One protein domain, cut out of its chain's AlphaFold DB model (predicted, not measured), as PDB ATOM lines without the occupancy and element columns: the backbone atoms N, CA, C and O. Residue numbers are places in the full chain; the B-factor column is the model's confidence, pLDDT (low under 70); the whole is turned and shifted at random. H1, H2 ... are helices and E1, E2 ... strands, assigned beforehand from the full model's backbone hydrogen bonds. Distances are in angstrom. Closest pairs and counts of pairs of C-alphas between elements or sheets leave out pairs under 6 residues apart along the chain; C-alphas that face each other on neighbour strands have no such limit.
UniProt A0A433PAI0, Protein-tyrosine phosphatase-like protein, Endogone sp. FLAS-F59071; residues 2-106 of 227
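What this domain is: This is residues 2 to 106 of the 227 residues of the protein "Protein-tyrosine phosphatase-like protein" of Endogone sp. FLAS-F59071 (UniProt A0A433PAI0). Picture a long, twisted sheet of five strands, with one short helix, H1, packed near one end beside E4, E5 and E6, and a small separate hairpin, E2 and E3, off the sheet toward the other end. The printed part has 105 residues, with H1 and then seven named strands, E1 to E7, and is mostly strand. The large sheet is mixed, in the order E1, E7, E6, E5, E4. The whole is only just compact, close to loose, with a radius of gyration of the C-alphas of 15.5 A, and elongated, spanning 51 by 27 by 23 A.

How they stand to each other: Start at H1, residues 2 to 11, where every O i to N i+4 pair is within hydrogen-bond range. Next comes E1, residues 16 to 19, parallel to E7, residues 92 to 99; look for N 17 and O 95, 2.9 A apart. E2, residues 24 to 27, and E3, residues 32 to 35, form an antiparallel hairpin, with N 27 and O 32 2.8 A apart; E2 is apart from E1. E4, residues 48 to 51, E5, residues 54 to 65, E6, residues 72 to 82, and E7 form a meander, each strand the antiparallel neighbour of the one before; find N 49 and O 56, N 62 and O 75, and N 76 and O 96, each pair 2.8 A apart. E5 bends by 55 degrees at residue 59. H1 is on this sheet at a height of 6.7 A, giving two layers, a helix on one face of a sheet. The closest C-alphas of H1 and E4 are those of Val 3 and Tyr 51, 4.7 A apart.

Where its parts are: Find C-alpha 2 at (-12.689, -32.398, -3.846); from there H1 runs 14.3 A. E1, E3 and E4 each measure 9.8 A and E2 9.2 A. E5 starts at (-17.879, -28.429, 4.870) and runs 31.7 A, E6 31.4 A, and E7 22.6 A to C-alpha 99 at (-25.427, -39.455, -16.294).

The domain as a whole: The two C-alphas farthest apart, of Ser 29 and Ala 87, are 52.8 A apart. The printed part has no cut, and the long link is residues 36 to 47, from E3 to E4. The mean pLDDT of the printed part is 88.7; look for values under 70 at residue 28 and residues 103 to 106.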
ATOM      1  N   ALA A   2     -11.331 -32.188  -4.393       93.00
ATOM      2  CA  ALA A   2     -12.689 -32.398  -3.846       93.00
ATOM      3  C   ALA A   2     -13.095 -31.342  -2.794       93.00
ATOM      4  O   ALA A   2     -14.228 -30.872  -2.794       93.00
ATOM      5  N   VAL A   3     -12.150 -30.918  -1.942       96.81
ATOM      6  CA  VAL A   3     -12.360 -29.822  -0.975       96.81
ATOM      7  C   VAL A   3     -12.715 -28.513  -1.683       96.81
ATOM      8  O   VAL A   3     -13.708 -27.878  -1.341       96.81
ATOM      9  N   ASP A   4     -11.944 -28.144  -2.706       97.06
ATOM     10  CA  ASP A   4     -12.149 -26.908  -3.470       97.06
ATOM     11  C   ASP A   4     -13.465 -26.937  -4.256       97.06
ATOM     12  O   ASP A   4     -14.179 -25.941  -4.310       97.06
ATOM     13  N   PHE A   5     -13.831 -28.096  -4.810       97.56
ATOM     14  CA  PHE A   5     -15.107 -28.289  -5.493       97.56
ATOM     15  C   PHE A   5     -16.290 -27.991  -4.567       97.56
ATOM     16  O   PHE A   5     -17.161 -27.192  -4.907       97.56
ATOM     17  N   TRP A   6     -16.306 -28.576  -3.366       97.69
ATOM     18  CA  TRP A   6     -17.384 -28.321  -2.409       97.69
ATOM     19  C   TRP A   6     -17.388 -26.893  -1.882       97.69
ATOM     20  O   TRP A   6     -18.464 -26.360  -1.615       97.69
ATOM     21  N   LYS A   7     -16.218 -26.255  -1.787       96.81
ATOM     22  CA  LYS A   7     -16.119 -24.828  -1.483       96.81
ATOM     23  C   LYS A   7     -16.846 -23.986  -2.536       96.81
ATOM     24  O   LYS A   7     -17.688 -23.178  -2.157       96.81
ATOM     25  N   VAL A   8     -16.624 -24.251  -3.827       96.44
ATOM     26  CA  VAL A   8     -17.353 -23.581  -4.922       96.44
ATOM     27  C   VAL A   8     -18.857 -23.829  -4.816       96.44
ATOM     28  O   VAL A   8     -19.632 -22.878  -4.849       96.44
ATOM     29  N   VAL A   9     -19.282 -25.084  -4.620       96.38
ATOM     30  CA  VAL A   9     -20.709 -25.421  -4.452       96.38
ATOM     31  C   VAL A   9     -21.320 -24.649  -3.280       96.38
ATOM     32  O   VAL A   9     -22.432 -24.133  -3.386       96.38
ATOM     33  N   TRP A  10     -20.611 -24.552  -2.152       95.19
ATOM     34  CA  TRP A  10     -21.067 -23.816  -0.976       95.19
ATOM     35  C   TRP A  10     -21.215 -22.318  -1.252       95.19
ATOM     36  O   TRP A  10     -22.315 -21.788  -1.062       95.19
ATOM     37  N   GLU A  11     -20.139 -21.678  -1.720       94.44
ATOM     38  CA  GLU A  11     -20.022 -20.229  -1.936       94.44
ATOM     39  C   GLU A  11     -20.988 -19.716  -3.003       94.44
ATOM     40  O   GLU A  11     -21.652 -18.708  -2.783       94.44
ATOM     41  N   GLN A  12     -21.144 -20.451  -4.109       94.25
ATOM     42  CA  GLN A  12     -22.062 -20.094  -5.197       94.25
ATOM     43  C   GLN A  12     -23.523 -20.437  -4.895       94.25
ATOM     44  O   GLN A  12     -24.394 -20.300  -5.748       94.25
ATOM     45  N   ARG A  13     -23.804 -20.938  -3.687       93.12
ATOM     46  CA  ARG A  13     -25.133 -21.387  -3.254       93.12
ATOM     47  C   ARG A  13     -25.795 -22.403  -4.187       93.12
ATOM     48  O   ARG A  13     -27.001 -22.612  -4.094       93.12
ATOM     49  N   SER A  14     -25.010 -23.090  -5.019       91.81
ATOM     50  CA  SER A  14     -25.515 -24.063  -5.978       91.81
ATOM     51  C   SER A  14     -26.286 -25.167  -5.271       91.81
ATOM     52  O   SER A  14     -25.852 -25.681  -4.232       91.81
ATOM     53  N   ARG A  15     -27.426 -25.532  -5.858       92.25
ATOM     54  CA  ARG A  15     -28.306 -26.614  -5.387       92.25
ATOM     55  C   ARG A  15     -28.307 -27.825  -6.306       92.25
ATOM     56  O   ARG A  15     -28.734 -28.895  -5.892       92.25
ATOM     57  N   ILE A  16     -27.824 -27.668  -7.535       90.12
ATOM     58  CA  ILE A  16     -27.846 -28.715  -8.553       90.12
ATOM     59  C   ILE A  16     -26.432 -28.924  -9.084       90.12
ATOM     60  O   ILE A  16     -25.733 -27.965  -9.422       90.12
ATOM     61  N   ILE A  17     -26.031 -30.191  -9.166       95.75
ATOM     62  CA  ILE A  17     -24.791 -30.623  -9.804       95.75
ATOM     63  C   ILE A  17     -25.148 -31.611 -10.914       95.75
ATOM     64  O   ILE A  17     -25.738 -32.651 -10.633       95.75
ATOM     65  N   ALA A  18     -24.752 -31.317 -12.149       92.12
ATOM     66  CA  ALA A  18     -24.872 -32.206 -13.298       92.12
ATOM     67  C   ALA A  18     -23.491 -32.766 -13.681       92.12
ATOM     68  O   ALA A  18     -22.638 -32.070 -14.235       92.12
ATOM     69  N   MET A  19     -23.272 -34.044 -13.378       95.00
ATOM     70  CA  MET A  19     -22.075 -34.815 -13.699       95.00
ATOM     71  C   MET A  19     -22.318 -35.660 -14.954       95.00
ATOM     72  O   MET A  19     -23.024 -36.665 -14.935       95.00
ATOM     73  N   LEU A  20     -21.688 -35.282 -16.059       92.31
ATOM     74  CA  LEU A  20     -21.893 -35.893 -17.377       92.31
ATOM     75  C   LEU A  20     -20.753 -36.852 -17.737       92.31
ATOM     76  O   LEU A  20     -20.233 -36.822 -18.850       92.31
ATOM     77  N   THR A  21     -20.266 -37.620 -16.762       91.06
ATOM     78  CA  THR A  21     -19.168 -38.575 -16.943       91.06
ATOM     79  C   THR A  21     -19.280 -39.729 -15.959       91.06
ATOM     80  O   THR A  21     -19.815 -39.590 -14.855       91.06
ATOM     81  N   ARG A  22     -18.683 -40.861 -16.329       91.81
ATOM     82  CA  ARG A  22     -18.306 -41.891 -15.358       91.81
ATOM     83  C   ARG A  22     -17.041 -41.468 -14.621       91.81
ATOM     84  O   ARG A  22     -16.316 -40.587 -15.089       91.81
ATOM     85  N   GLU A  23     -16.786 -42.100 -13.482       91.62
ATOM     86  CA  GLU A  23     -15.526 -41.930 -12.751       91.62
ATOM     87  C   GLU A  23     -14.345 -42.462 -13.568       91.62
ATOM     88  O   GLU A  23     -13.312 -41.804 -13.671       91.62
ATOM     89  N   GLU A  24     -14.549 -43.593 -14.246       89.62
ATOM     90  CA  GLU A  24     -13.584 -44.213 -15.149       89.62
ATOM     91  C   GLU A  24     -14.223 -44.532 -16.501       89.62
ATOM     92  O   GLU A  24     -15.372 -44.969 -16.591       89.62
ATOM     93  N   GLU A  25     -13.463 -44.311 -17.570       85.25
ATOM     94  CA  GLU A  25     -13.860 -44.644 -18.937       85.25
ATOM     95  C   GLU A  25     -12.698 -45.317 -19.665       85.25
ATOM     96  O   GLU A  25     -11.536 -44.973 -19.455       85.25
ATOM     97  N   MET A  26     -13.003 -46.249 -20.566       80.06
ATOM     98  CA  MET A  26     -11.974 -46.927 -21.347       80.06
ATOM     99  C   MET A  26     -11.290 -45.952 -22.312       80.06
ATOM    100  O   MET A  26     -11.929 -45.356 -23.184       80.06
ATOM    101  N   ASN A  27      -9.972 -45.807 -22.195       74.75
ATOM    102  CA  ASN A  27      -9.179 -45.059 -23.158       74.75
ATOM    103  C   ASN A  27      -9.034 -45.885 -24.440       74.75
ATOM    104  O   ASN A  27      -8.322 -46.885 -24.469       74.75
ATOM    105  N   ARG A  28      -9.672 -45.432 -25.526       66.25
ATOM    106  CA  ARG A  28      -9.640 -46.123 -26.825       66.25
ATOM    107  C   ARG A  28      -8.251 -46.242 -27.452       66.25
ATOM    108  O   ARG A  28      -8.040 -47.163 -28.227       66.25
ATOM    109  N   SER A  29      -7.323 -45.340 -27.141       71.44
ATOM    110  CA  SER A  29      -5.964 -45.386 -27.694       71.44
ATOM    111  C   SER A  29      -5.050 -46.350 -26.943       71.44
ATOM    112  O   SER A  29      -4.069 -46.811 -27.513       71.44
ATOM    113  N   LEU A  30      -5.327 -46.597 -25.662       70.00
ATOM    114  CA  LEU A  30      -4.441 -47.363 -24.782       70.00
ATOM    115  C   LEU A  30      -5.059 -48.684 -24.326       70.00
ATOM    116  O   LEU A  30      -4.375 -49.470 -23.685       70.00
ATOM    117  N   SER A  31      -6.337 -48.924 -24.636       77.06
ATOM    118  CA  SER A  31      -7.117 -50.060 -24.140       77.06
ATOM    119  C   SER A  31      -6.970 -50.255 -22.626       77.06
ATOM    120  O   SER A  31      -6.864 -51.378 -22.139       77.06
ATOM    121  N   LEU A  32      -6.962 -49.147 -21.882       82.00
ATOM    122  CA  LEU A  32      -6.848 -49.120 -20.425       82.00
ATOM    123  C   LEU A  32      -7.894 -48.174 -19.830       82.00
ATOM    124  O   LEU A  32      -8.219 -47.160 -20.461       82.00
ATOM    125  N   PRO A  33      -8.417 -48.463 -18.625       84.00
ATOM    126  CA  PRO A  33      -9.292 -47.536 -17.926       84.00
ATOM    127  C   PRO A  33      -8.540 -46.231 -17.651       84.00
ATOM    128  O   PRO A  33      -7.384 -46.222 -17.234       84.00
ATOM    129  N   GLN A  34      -9.201 -45.112 -17.922       86.62
ATOM    130  CA  GLN A  34      -8.719 -43.783 -17.595       86.62
ATOM    131  C   GLN A  34      -9.694 -43.140 -16.622       86.62
ATOM    132  O   GLN A  34     -10.870 -42.944 -16.943       86.62
ATOM    133  N   THR A  35      -9.182 -42.749 -15.461       91.25
ATOM    134  CA  THR A  35      -9.931 -41.940 -14.506       91.25
ATOM    135  C   THR A  35     -10.292 -40.599 -15.142       91.25
ATOM    136  O   THR A  35      -9.432 -39.839 -15.586       91.25
ATOM    137  N   LYS A  36     -11.590 -40.321 -15.213       91.50
ATOM    138  CA  LYS A  36     -12.170 -39.079 -15.729       91.50
ATOM    139  C   LYS A  36     -12.554 -38.124 -14.614       91.50
ATOM    140  O   LYS A  36     -12.483 -36.913 -14.827       91.50
ATOM    141  N   CYS A  37     -12.976 -38.664 -13.473       93.75
ATOM    142  CA  CYS A  37     -13.393 -37.917 -12.296       93.75
ATOM    143  C   CYS A  37     -13.239 -38.804 -11.054       93.75
ATOM    144  O   CYS A  37     -13.714 -39.934 -11.050       93.75
ATOM    145  N   HIS A  38     -12.585 -38.307 -10.007       93.69
ATOM    146  CA  HIS A  38     -12.575 -38.998  -8.718       93.69
ATOM    147  C   HIS A  38     -13.913 -38.800  -8.003       93.69
ATOM    148  O   HIS A  38     -14.468 -37.700  -8.055       93.69
ATOM    149  N   CYS A  39     -14.391 -39.817  -7.282       94.81
ATOM    150  CA  CYS A  39     -15.536 -39.665  -6.392       94.81
ATOM    151  C   CYS A  39     -15.290 -38.532  -5.384       94.81
ATOM    152  O   CYS A  39     -14.325 -38.548  -4.615       94.81
ATOM    153  N   TYR A  40     -16.174 -37.539  -5.396       96.81
ATOM    154  CA  TYR A  40     -16.141 -36.398  -4.483       96.81
ATOM    155  C   TYR A  40     -17.367 -36.369  -3.569       96.81
ATOM    156  O   TYR A  40     -17.631 -35.346  -2.954       96.81
ATOM    157  N   TRP A  41     -18.122 -37.458  -3.455       97.31
ATOM    158  CA  TRP A  41     -19.301 -37.553  -2.595       97.31
ATOM    159  C   TRP A  41     -19.211 -38.785  -1.676       97.31
ATOM    160  O   TRP A  41     -18.482 -39.728  -1.977       97.31
ATOM    161  N   PRO A  42     -19.927 -38.808  -0.540       96.75
ATOM    162  CA  PRO A  42     -20.101 -40.029   0.248       96.75
ATOM    163  C   PRO A  42     -20.917 -41.070  -0.529       96.75
ATOM    164  O   PRO A  42     -21.992 -40.753  -1.033       96.75
ATOM    165  N   SER A  43     -20.437 -42.313  -0.595       93.38
ATOM    166  CA  SER A  43     -21.089 -43.392  -1.361       93.38
ATOM    167  C   SER A  43     -22.038 -44.259  -0.531       93.38
ATOM    168  O   SER A  43     -22.758 -45.084  -1.087       93.38
ATOM    169  N   THR A  44     -22.047 -44.110   0.797       95.44
ATOM    170  CA  THR A  44     -22.932 -44.872   1.687       95.44
ATOM    171  C   THR A  44     -24.077 -43.988   2.195       95.44
ATOM    172  O   THR A  44     -23.817 -42.869   2.643       95.44
ATOM    173  N   PRO A  45     -25.345 -44.444   2.155       93.81
ATOM    174  CA  PRO A  45     -26.467 -43.675   2.688       93.81
ATOM    175  C   PRO A  45     -26.248 -43.267   4.147       93.81
ATOM    176  O   PRO A  45     -25.757 -44.048   4.959       93.81
ATOM    177  N   TYR A  46     -26.608 -42.028   4.461       94.81
ATOM    178  CA  TYR A  46     -26.427 -41.343   5.744       94.81
ATOM    179  C   TYR A  46     -24.969 -41.155   6.190       94.81
ATOM    180  O   TYR A  46     -24.710 -40.601   7.261       94.81
ATOM    181  N   GLN A  47     -23.992 -41.541   5.364       97.06
ATOM    182  CA  GLN A  47     -22.588 -41.266   5.627       97.06
ATOM    183  C   GLN A  47     -22.291 -39.788   5.406       97.06
ATOM    184  O   GLN A  47     -22.640 -39.212   4.376       97.06
ATOM    185  N   THR A  48     -21.584 -39.198   6.366       96.94
ATOM    186  CA  THR A  48     -21.085 -37.827   6.278       96.94
ATOM    187  C   THR A  48     -19.587 -37.838   6.015       96.94
ATOM    188  O   THR A  48     -18.836 -38.460   6.763       96.94
ATOM    189  N   THR A  49     -19.151 -37.121   4.982       97.62
ATOM    190  CA  THR A  49     -17.734 -36.890   4.680       97.62
ATOM    191  C   THR A  49     -17.410 -35.414   4.872       97.62
ATOM    192  O   THR A  49     -18.177 -34.539   4.467       97.62
ATOM    193  N   ALA A  50     -16.280 -35.134   5.521       97.12
ATOM    194  CA  ALA A  50     -15.790 -33.776   5.707       97.12
ATOM    195  C   ALA A  50     -14.873 -33.371   4.546       97.12
ATOM    196  O   ALA A  50     -13.913 -34.068   4.220       97.12
ATOM    197  N   TYR A  51     -15.146 -32.206   3.970       96.88
ATOM    198  CA  TYR A  51     -14.353 -31.555   2.937       96.88
ATOM    199  C   TYR A  51     -13.899 -30.193   3.476       96.88
ATOM    200  O   TYR A  51     -14.520 -29.159   3.233       96.88
ATOM    201  N   GLY A  52     -12.843 -30.197   4.294       95.25
ATOM    202  CA  GLY A  52     -12.452 -29.016   5.070       95.25
ATOM    203  C   GLY A  52     -13.533 -28.646   6.104       95.25
ATOM    204  O   GLY A  52     -13.942 -29.522   6.868       95.25
ATOM    205  N   PRO A  53     -14.016 -27.388   6.154       95.69
ATOM    206  CA  PRO A  53     -15.078 -26.977   7.077       95.69
ATOM    207  C   PRO A  53     -16.483 -27.396   6.613       95.69
ATOM    208  O   PRO A  53     -17.460 -27.174   7.327       95.69
ATOM    209  N   LEU A  54     -16.606 -27.983   5.421       97.19
ATOM    210  CA  LEU A  54     -17.879 -28.429   4.870       97.19
ATOM    211  C   LEU A  54     -18.124 -29.891   5.221       97.19
ATOM    212  O   LEU A  54     -17.233 -30.731   5.116       97.19
ATOM    213  N   LYS A  55     -19.354 -30.204   5.610       97.25
ATOM    214  CA  LYS A  55     -19.826 -31.567   5.843       97.25
ATOM    215  C   LYS A  55     -20.878 -31.897   4.805       97.25
ATOM    216  O   LYS A  55     -21.883 -31.190   4.721       97.25
ATOM    217  N   VAL A  56     -20.631 -32.959   4.044       98.06
ATOM    218  CA  VAL A  56     -21.541 -33.447   3.009       98.06
ATOM    219  C   VAL A  56     -22.055 -34.821   3.399       98.06
ATOM    220  O   VAL A  56     -21.254 -35.704   3.711       98.06
ATOM    221  N   THR A  57     -23.369 -35.012   3.362       97.81
ATOM    222  CA  THR A  57     -24.022 -36.272   3.734       97.81
ATOM    223  C   THR A  57     -24.858 -36.794   2.577       97.81
ATOM    224  O   THR A  57     -25.604 -36.028   1.972       97.81
ATOM    225  N   LEU A  58     -24.771 -38.092   2.276       98.06
ATOM    226  CA  LEU A  58     -25.685 -38.734   1.328       98.06
ATOM    227  C   LEU A  58     -26.996 -39.069   2.029       98.06
ATOM    228  O   LEU A  58     -26.980 -39.776   3.026       98.06
ATOM    229  N   LEU A  59     -28.128 -38.596   1.517       96.31
ATOM    230  CA  LEU A  59     -29.446 -38.981   2.022       96.31
ATOM    231  C   LEU A  59     -29.982 -40.186   1.258       96.31
ATOM    232  O   LEU A  59     -30.270 -41.226   1.845       96.31
ATOM    233  N   THR A  60     -30.092 -40.052  -0.062       95.62
ATOM    234  CA  THR A  60     -30.644 -41.086  -0.940       95.62
ATOM    235  C   THR A  60     -29.861 -41.163  -2.244       95.62
ATOM    236  O   THR A  60     -29.325 -40.162  -2.719       95.62
ATOM    237  N   GLU A  61     -29.810 -42.358  -2.832       95.81
ATOM    238  CA  GLU A  61     -29.343 -42.601  -4.197       95.81
ATOM    239  C   GLU A  61     -30.431 -43.392  -4.929       95.81
ATOM    240  O   GLU A  61     -30.924 -44.400  -4.428       95.81
ATOM    241  N   THR A  62     -30.829 -42.932  -6.111       91.12
ATOM    242  CA  THR A  62     -31.775 -43.620  -6.996       91.12
ATOM    243  C   THR A  62     -31.140 -43.790  -8.365       91.12
ATOM    244  O   THR A  62     -30.468 -42.886  -8.859       91.12
ATOM    245  N   ARG A  63     -31.342 -44.951  -8.987       91.19
ATOM    246  CA  ARG A  63     -30.790 -45.280 -10.304       91.19
ATOM    247  C   ARG A  63     -31.921 -45.493 -11.291       91.19
ATOM    248  O   ARG A  63     -32.803 -46.312 -11.054       91.19
ATOM    249  N   LEU A  64     -31.880 -44.753 -12.389       85.12
ATOM    250  CA  LEU A  64     -32.870 -44.797 -13.451       85.12
ATOM    251  C   LEU A  64     -32.199 -45.316 -14.718       85.12
ATOM    252  O   LEU A  64     -31.412 -44.606 -15.343       85.12
ATOM    253  N   THR A  65     -32.510 -46.552 -15.091       83.88
ATOM    254  CA  THR A  65     -32.092 -47.119 -16.376       83.88
ATOM    255  C   THR A  65     -32.764 -46.352 -17.511       83.88
ATOM    256  O   THR A  65     -33.966 -46.080 -17.451       83.88
ATOM    257  N   VAL A  66     -31.978 -45.980 -18.518       76.19
ATOM    258  CA  VAL A  66     -32.413 -45.197 -19.675       76.19
ATOM    259  C   VAL A  66     -32.651 -46.128 -20.864       76.19
ATOM    260  O   VAL A  66     -33.798 -46.330 -21.242       76.19
ATOM    261  N   SER A  67     -31.599 -46.759 -21.398       72.00
ATOM    262  CA  SER A  67     -31.715 -47.728 -22.507       72.00
ATOM    263  C   SER A  67     -31.109 -49.100 -22.202       72.00
ATOM    264  O   SER A  67     -31.579 -50.121 -22.698       72.00
ATOM    265  N   SER A  68     -30.069 -49.151 -21.371       74.94
ATOM    266  CA  SER A  68     -29.330 -50.367 -21.021       74.94
ATOM    267  C   SER A  68     -28.771 -50.261 -19.604       74.94
ATOM    268  O   SER A  68     -28.762 -49.179 -19.024       74.94
ATOM    269  N   SER A  69     -28.253 -51.361 -19.046       73.81
ATOM    270  CA  SER A  69     -27.654 -51.380 -17.696       73.81
ATOM    271  C   SER A  69     -26.496 -50.392 -17.508       73.81
ATOM    272  O   SER A  69     -26.176 -50.021 -16.386       73.81
ATOM    273  N   GLU A  70     -25.876 -49.972 -18.609       74.94
ATOM    274  CA  GLU A  70     -24.745 -49.047 -18.662       74.94
ATOM    275  C   GLU A  70     -25.181 -47.583 -18.884       74.94
ATOM    276  O   GLU A  70     -24.442 -46.635 -18.583       74.94
ATOM    277  N   ASP A  71     -26.396 -47.391 -19.391       80.88
ATOM    278  CA  ASP A  71     -27.013 -46.104 -19.685       80.88
ATOM    279  C   ASP A  71     -27.983 -45.742 -18.557       80.88
ATOM    280  O   ASP A  71     -29.164 -46.097 -18.582       80.88
ATOM    281  N   VAL A  72     -27.448 -45.105 -17.514       85.38
ATOM    282  CA  VAL A  72     -28.152 -44.868 -16.252       85.38
ATOM    283  C   VAL A  72     -28.030 -43.401 -15.852       85.38
ATOM    284  O   VAL A  72     -26.973 -42.777 -15.979       85.38
ATOM    285  N   ILE A  73     -29.122 -42.857 -15.322       86.69
ATOM    286  CA  ILE A  73     -29.127 -41.601 -14.574       86.69
ATOM    287  C   ILE A  73     -29.141 -41.957 -13.090       86.69
ATOM    288  O   ILE A  73     -30.075 -42.590 -12.597       86.69
ATOM    289  N   ILE A  74     -28.092 -41.566 -12.377       91.50
ATOM    290  CA  ILE A  74     -27.980 -41.722 -10.930       91.50
ATOM    291  C   ILE A  74     -28.329 -40.379 -10.294       91.50
ATOM    292  O   ILE A  74     -27.699 -39.368 -10.588       91.50
ATOM    293  N   ILE A  75     -29.335 -40.373  -9.430       92.00
ATOM    294  CA  ILE A  75     -29.809 -39.188  -8.717       92.00
ATOM    295  C   ILE A  75     -29.461 -39.359  -7.247       92.00
ATOM    296  O   ILE A  75     -29.897 -40.321  -6.616       92.00
ATOM    297  N   ARG A  76     -28.699 -38.419  -6.693       96.31
ATOM    298  CA  ARG A  76     -28.352 -38.377  -5.274       96.31
ATOM    299  C   ARG A  76     -28.928 -37.132  -4.630       96.31
ATOM    300  O   ARG A  76     -28.736 -36.026  -5.130       96.31
ATOM    301  N   GLN A  77     -29.591 -37.318  -3.497       96.19
ATOM    302  CA  GLN A  77     -29.932 -36.224  -2.597       96.19
ATOM    303  C   GLN A  77     -28.840 -36.137  -1.542       96.19
ATOM    304  O   GLN A  77     -28.634 -37.073  -0.769       96.19
ATOM    305  N   LEU A  78     -28.112 -35.030  -1.542       97.69
ATOM    306  CA  LEU A  78     -27.029 -34.750  -0.612       97.69
ATOM    307  C   LEU A  78     -27.443 -33.590   0.296       97.69
ATOM    308  O   LEU A  78     -28.230 -32.736  -0.102       97.69
ATOM    309  N   THR A  79     -26.876 -33.507   1.492       97.25
ATOM    310  CA  THR A  79     -26.911 -32.273   2.284       97.25
ATOM    311  C   THR A  79     -25.518 -31.707   2.427       97.25
ATOM    312  O   THR A  79     -24.546 -32.453   2.485       97.25
ATOM    313  N   ILE A  80     -25.423 -30.382   2.487       96.88
ATOM    314  CA  ILE A  80     -24.189 -29.662   2.777       96.88
ATOM    315  C   ILE A  80     -24.408 -28.691   3.937       96.88
ATOM    316  O   ILE A  80     -25.406 -27.970   3.997       96.88
ATOM    317  N   SER A  81     -23.468 -28.677   4.875       95.81
ATOM    318  CA  SER A  81     -23.444 -27.748   6.008       95.81
ATOM    319  C   SER A  81     -22.024 -27.270   6.289       95.81
ATOM    320  O   SER A  81     -21.057 -27.944   5.930       95.81
ATOM    321  N   HIS A  82     -21.895 -26.116   6.938       95.06
ATOM    322  CA  HIS A  82     -20.610 -25.546   7.325       95.06
ATOM    323  C   HIS A  82     -20.416 -25.660   8.842       95.06
ATOM    324  O   HIS A  82     -21.341 -25.419   9.615       95.06
ATOM    325  N   THR A  83     -19.216 -26.024   9.294       92.12
ATOM    326  CA  THR A  83     -18.921 -26.237  10.724       92.12
ATOM    327  C   THR A  83     -19.075 -24.985  11.579       92.12
ATOM    328  O   THR A  83     -19.368 -25.100  12.764       92.12
ATOM    329  N   SER A  84     -18.887 -23.802  10.993       90.00
ATOM    330  CA  SER A  84     -19.089 -22.518  11.675       90.00
ATOM    331  C   SER A  84     -20.532 -22.006  11.626       90.00
ATOM    332  O   SER A  84     -20.794 -20.914  12.126       90.00
ATOM    333  N   SER A  85     -21.458 -22.726  10.979       87.50
ATOM    334  CA  SER A  85     -22.860 -22.307  10.943       87.50
ATOM    335  C   SER A  85     -23.452 -22.328  12.358       87.50
ATOM    336  O   SER A  85     -23.196 -23.278  13.103       87.50
ATOM    337  N   PRO A  86     -24.256 -21.316  12.743       86.62
ATOM    338  CA  PRO A  86     -24.924 -21.294  14.038       86.62
ATOM    339  C   PRO A  86     -25.724 -22.573  14.295       86.62
ATOM    340  O   PRO A  86     -26.324 -23.137  13.372       86.62
ATOM    341  N   ALA A  87     -25.768 -23.008  15.557       77.06
ATOM    342  CA  ALA A  87     -26.592 -24.138  15.967       77.06
ATOM    343  C   ALA A  87     -28.058 -23.894  15.562       77.06
ATOM    344  O   ALA A  87     -28.620 -22.844  15.860       77.06
ATOM    345  N   GLY A  88     -28.656 -24.853  14.852       74.19
ATOM    346  CA  GLY A  88     -30.013 -24.733  14.304       74.19
ATOM    347  C   GLY A  88     -30.090 -24.259  12.847       74.19
ATOM    348  O   GLY A  88     -31.174 -24.286  12.273       74.19
ATOM    349  N   THR A  89     -28.970 -23.891  12.212       84.00
ATOM    350  CA  THR A  89     -28.951 -23.629  10.763       84.00
ATOM    351  C   THR A  89     -29.234 -24.922  10.002       84.00
ATOM    352  O   THR A  89     -28.502 -25.905  10.148       84.00
ATOM    353  N   SER A  90     -30.280 -24.935   9.176       83.94
ATOM    354  CA  SER A  90     -30.610 -26.092   8.345       83.94
ATOM    355  C   SER A  90     -29.532 -26.334   7.288       83.94
ATOM    356  O   SER A  90     -29.120 -25.404   6.592       83.94
ATOM    357  N   ALA A  91     -29.108 -27.589   7.131       91.69
ATOM    358  CA  ALA A  91     -28.239 -27.982   6.027       91.69
ATOM    359  C   ALA A  91     -28.956 -27.776   4.683       91.69
ATOM    360  O   ALA A  91     -30.158 -28.025   4.563       91.69
ATOM    361  N   ARG A  92     -28.218 -27.336   3.662       93.62
ATOM    362  CA  ARG A  92     -28.767 -27.129   2.319       93.62
ATOM    363  C   ARG A  92     -28.829 -28.460   1.579       93.62
ATOM    364  O   ARG A  92     -27.849 -29.200   1.582       93.62
ATOM    365  N   ILE A  93     -29.958 -28.743   0.935       94.25
ATOM    366  CA  ILE A  93     -30.120 -29.925   0.081       94.25
ATOM    367  C   ILE A  93     -29.509 -29.642  -1.294       94.25
ATOM    368  O   ILE A  93     -29.708 -28.564  -1.857       94.25
ATOM    369  N   ILE A  94     -28.759 -30.613  -1.806       95.50
ATOM    370  CA  ILE A  94     -28.116 -30.608  -3.116       95.50
ATOM    371  C   ILE A  94     -28.615 -31.817  -3.908       95.50
ATOM    372  O   ILE A  94     -28.459 -32.958  -3.469       95.50
ATOM    373  N   THR A  95     -29.144 -31.572  -5.102       93.69
ATOM    374  CA  THR A  95     -29.468 -32.612  -6.078       93.69
ATOM    375  C   THR A  95     -28.251 -32.850  -6.967       93.69
ATOM    376  O   THR A  95     -27.847 -31.981  -7.741       93.69
ATOM    377  N   HIS A  96     -27.650 -34.030  -6.864       96.06
ATOM    378  CA  HIS A  96     -26.549 -34.466  -7.723       96.06
ATOM    379  C   HIS A  96     -27.072 -35.462  -8.758       96.06
ATOM    380  O   HIS A  96     -27.597 -36.517  -8.415       96.06
ATOM    381  N   LEU A  97     -26.956 -35.095 -10.029       92.75
ATOM    382  CA  LEU A  97     -27.377 -35.879 -11.182       92.75
ATOM    383  C   LEU A  97     -26.129 -36.366 -11.903       92.75
ATOM    384  O   LEU A  97     -25.361 -35.562 -12.421       92.75
ATOM    385  N   GLN A  98     -25.932 -37.676 -11.968       94.12
ATOM    386  CA  GLN A  98     -24.850 -38.282 -12.728       94.12
ATOM    387  C   GLN A  98     -25.414 -39.090 -13.886       94.12
ATOM    388  O   GLN A  98     -26.096 -40.090 -13.677       94.12
ATOM    389  N   TYR A  99     -25.081 -38.692 -15.107       88.88
ATOM    390  CA  TYR A  99     -25.427 -39.455 -16.294       88.88
ATOM    391  C   TYR A  99     -24.231 -40.283 -16.775       88.88
ATOM    392  O   TYR A  99     -23.189 -39.739 -17.148       88.88
ATOM    393  N   THR A 100     -24.375 -41.611 -16.766       87.06
ATOM    394  CA  THR A 100     -23.297 -42.555 -17.114       87.06
ATOM    395  C   THR A 100     -23.324 -42.996 -18.574       87.06
ATOM    396  O   THR A 100     -22.346 -43.585 -19.036       87.06
ATOM    397  N   GLY A 101     -24.416 -42.731 -19.293       79.12
ATOM    398  CA  GLY A 101     -24.603 -43.162 -20.679       79.12
ATOM    399  C   GLY A 101     -23.974 -42.247 -21.726       79.12
ATOM    400  O   GLY A 101     -23.835 -42.663 -22.874       79.12
ATOM    401  N   TRP A 102     -23.509 -41.046 -21.346       73.62
ATOM    402  CA  TRP A 102     -22.799 -40.124 -22.247       73.62
ATOM    403  C   TRP A 102     -21.362 -40.593 -22.487       73.62
ATOM    404  O   TRP A 102     -20.390 -39.890 -22.205       73.62
ATOM    405  N   CYS A 103     -21.219 -41.813 -22.999       59.56
ATOM    406  CA  CYS A 103     -20.001 -42.254 -23.649       59.56
ATOM    407  C   CYS A 103     -19.817 -41.439 -24.942       59.56
ATOM    408  O   CYS A 103     -20.688 -40.691 -25.358       59.56
ATOM    409  N   LEU A 104     -18.656 -41.539 -25.576       47.34
ATOM    410  CA  LEU A 104     -18.188 -40.729 -26.713       47.34
ATOM    411  C   LEU A 104     -19.015 -40.840 -28.022       47.34
ATOM    412  O   LEU A 104     -18.514 -40.507 -29.098       47.34
ATOM    413  N   ILE A 105     -20.242 -41.343 -27.956       40.88
ATOM    414  CA  ILE A 105     -21.237 -41.332 -29.019       40.88
ATOM    415  C   ILE A 105     -22.370 -40.457 -28.499       40.88
ATOM    416  O   ILE A 105     -22.750 -40.550 -27.336       40.88
ATOM    417  N   THR A 106     -22.824 -39.560 -29.359       47.59
ATOM    418  CA  THR A 106     -24.037 -38.765 -29.225       47.59
ATOM    419  C   THR A 106     -25.079 -39.469 -28.340       47.59
ATOM    420  O   THR A 106     -25.371 -40.634 -28.627       47.59
TER     421      THR A 106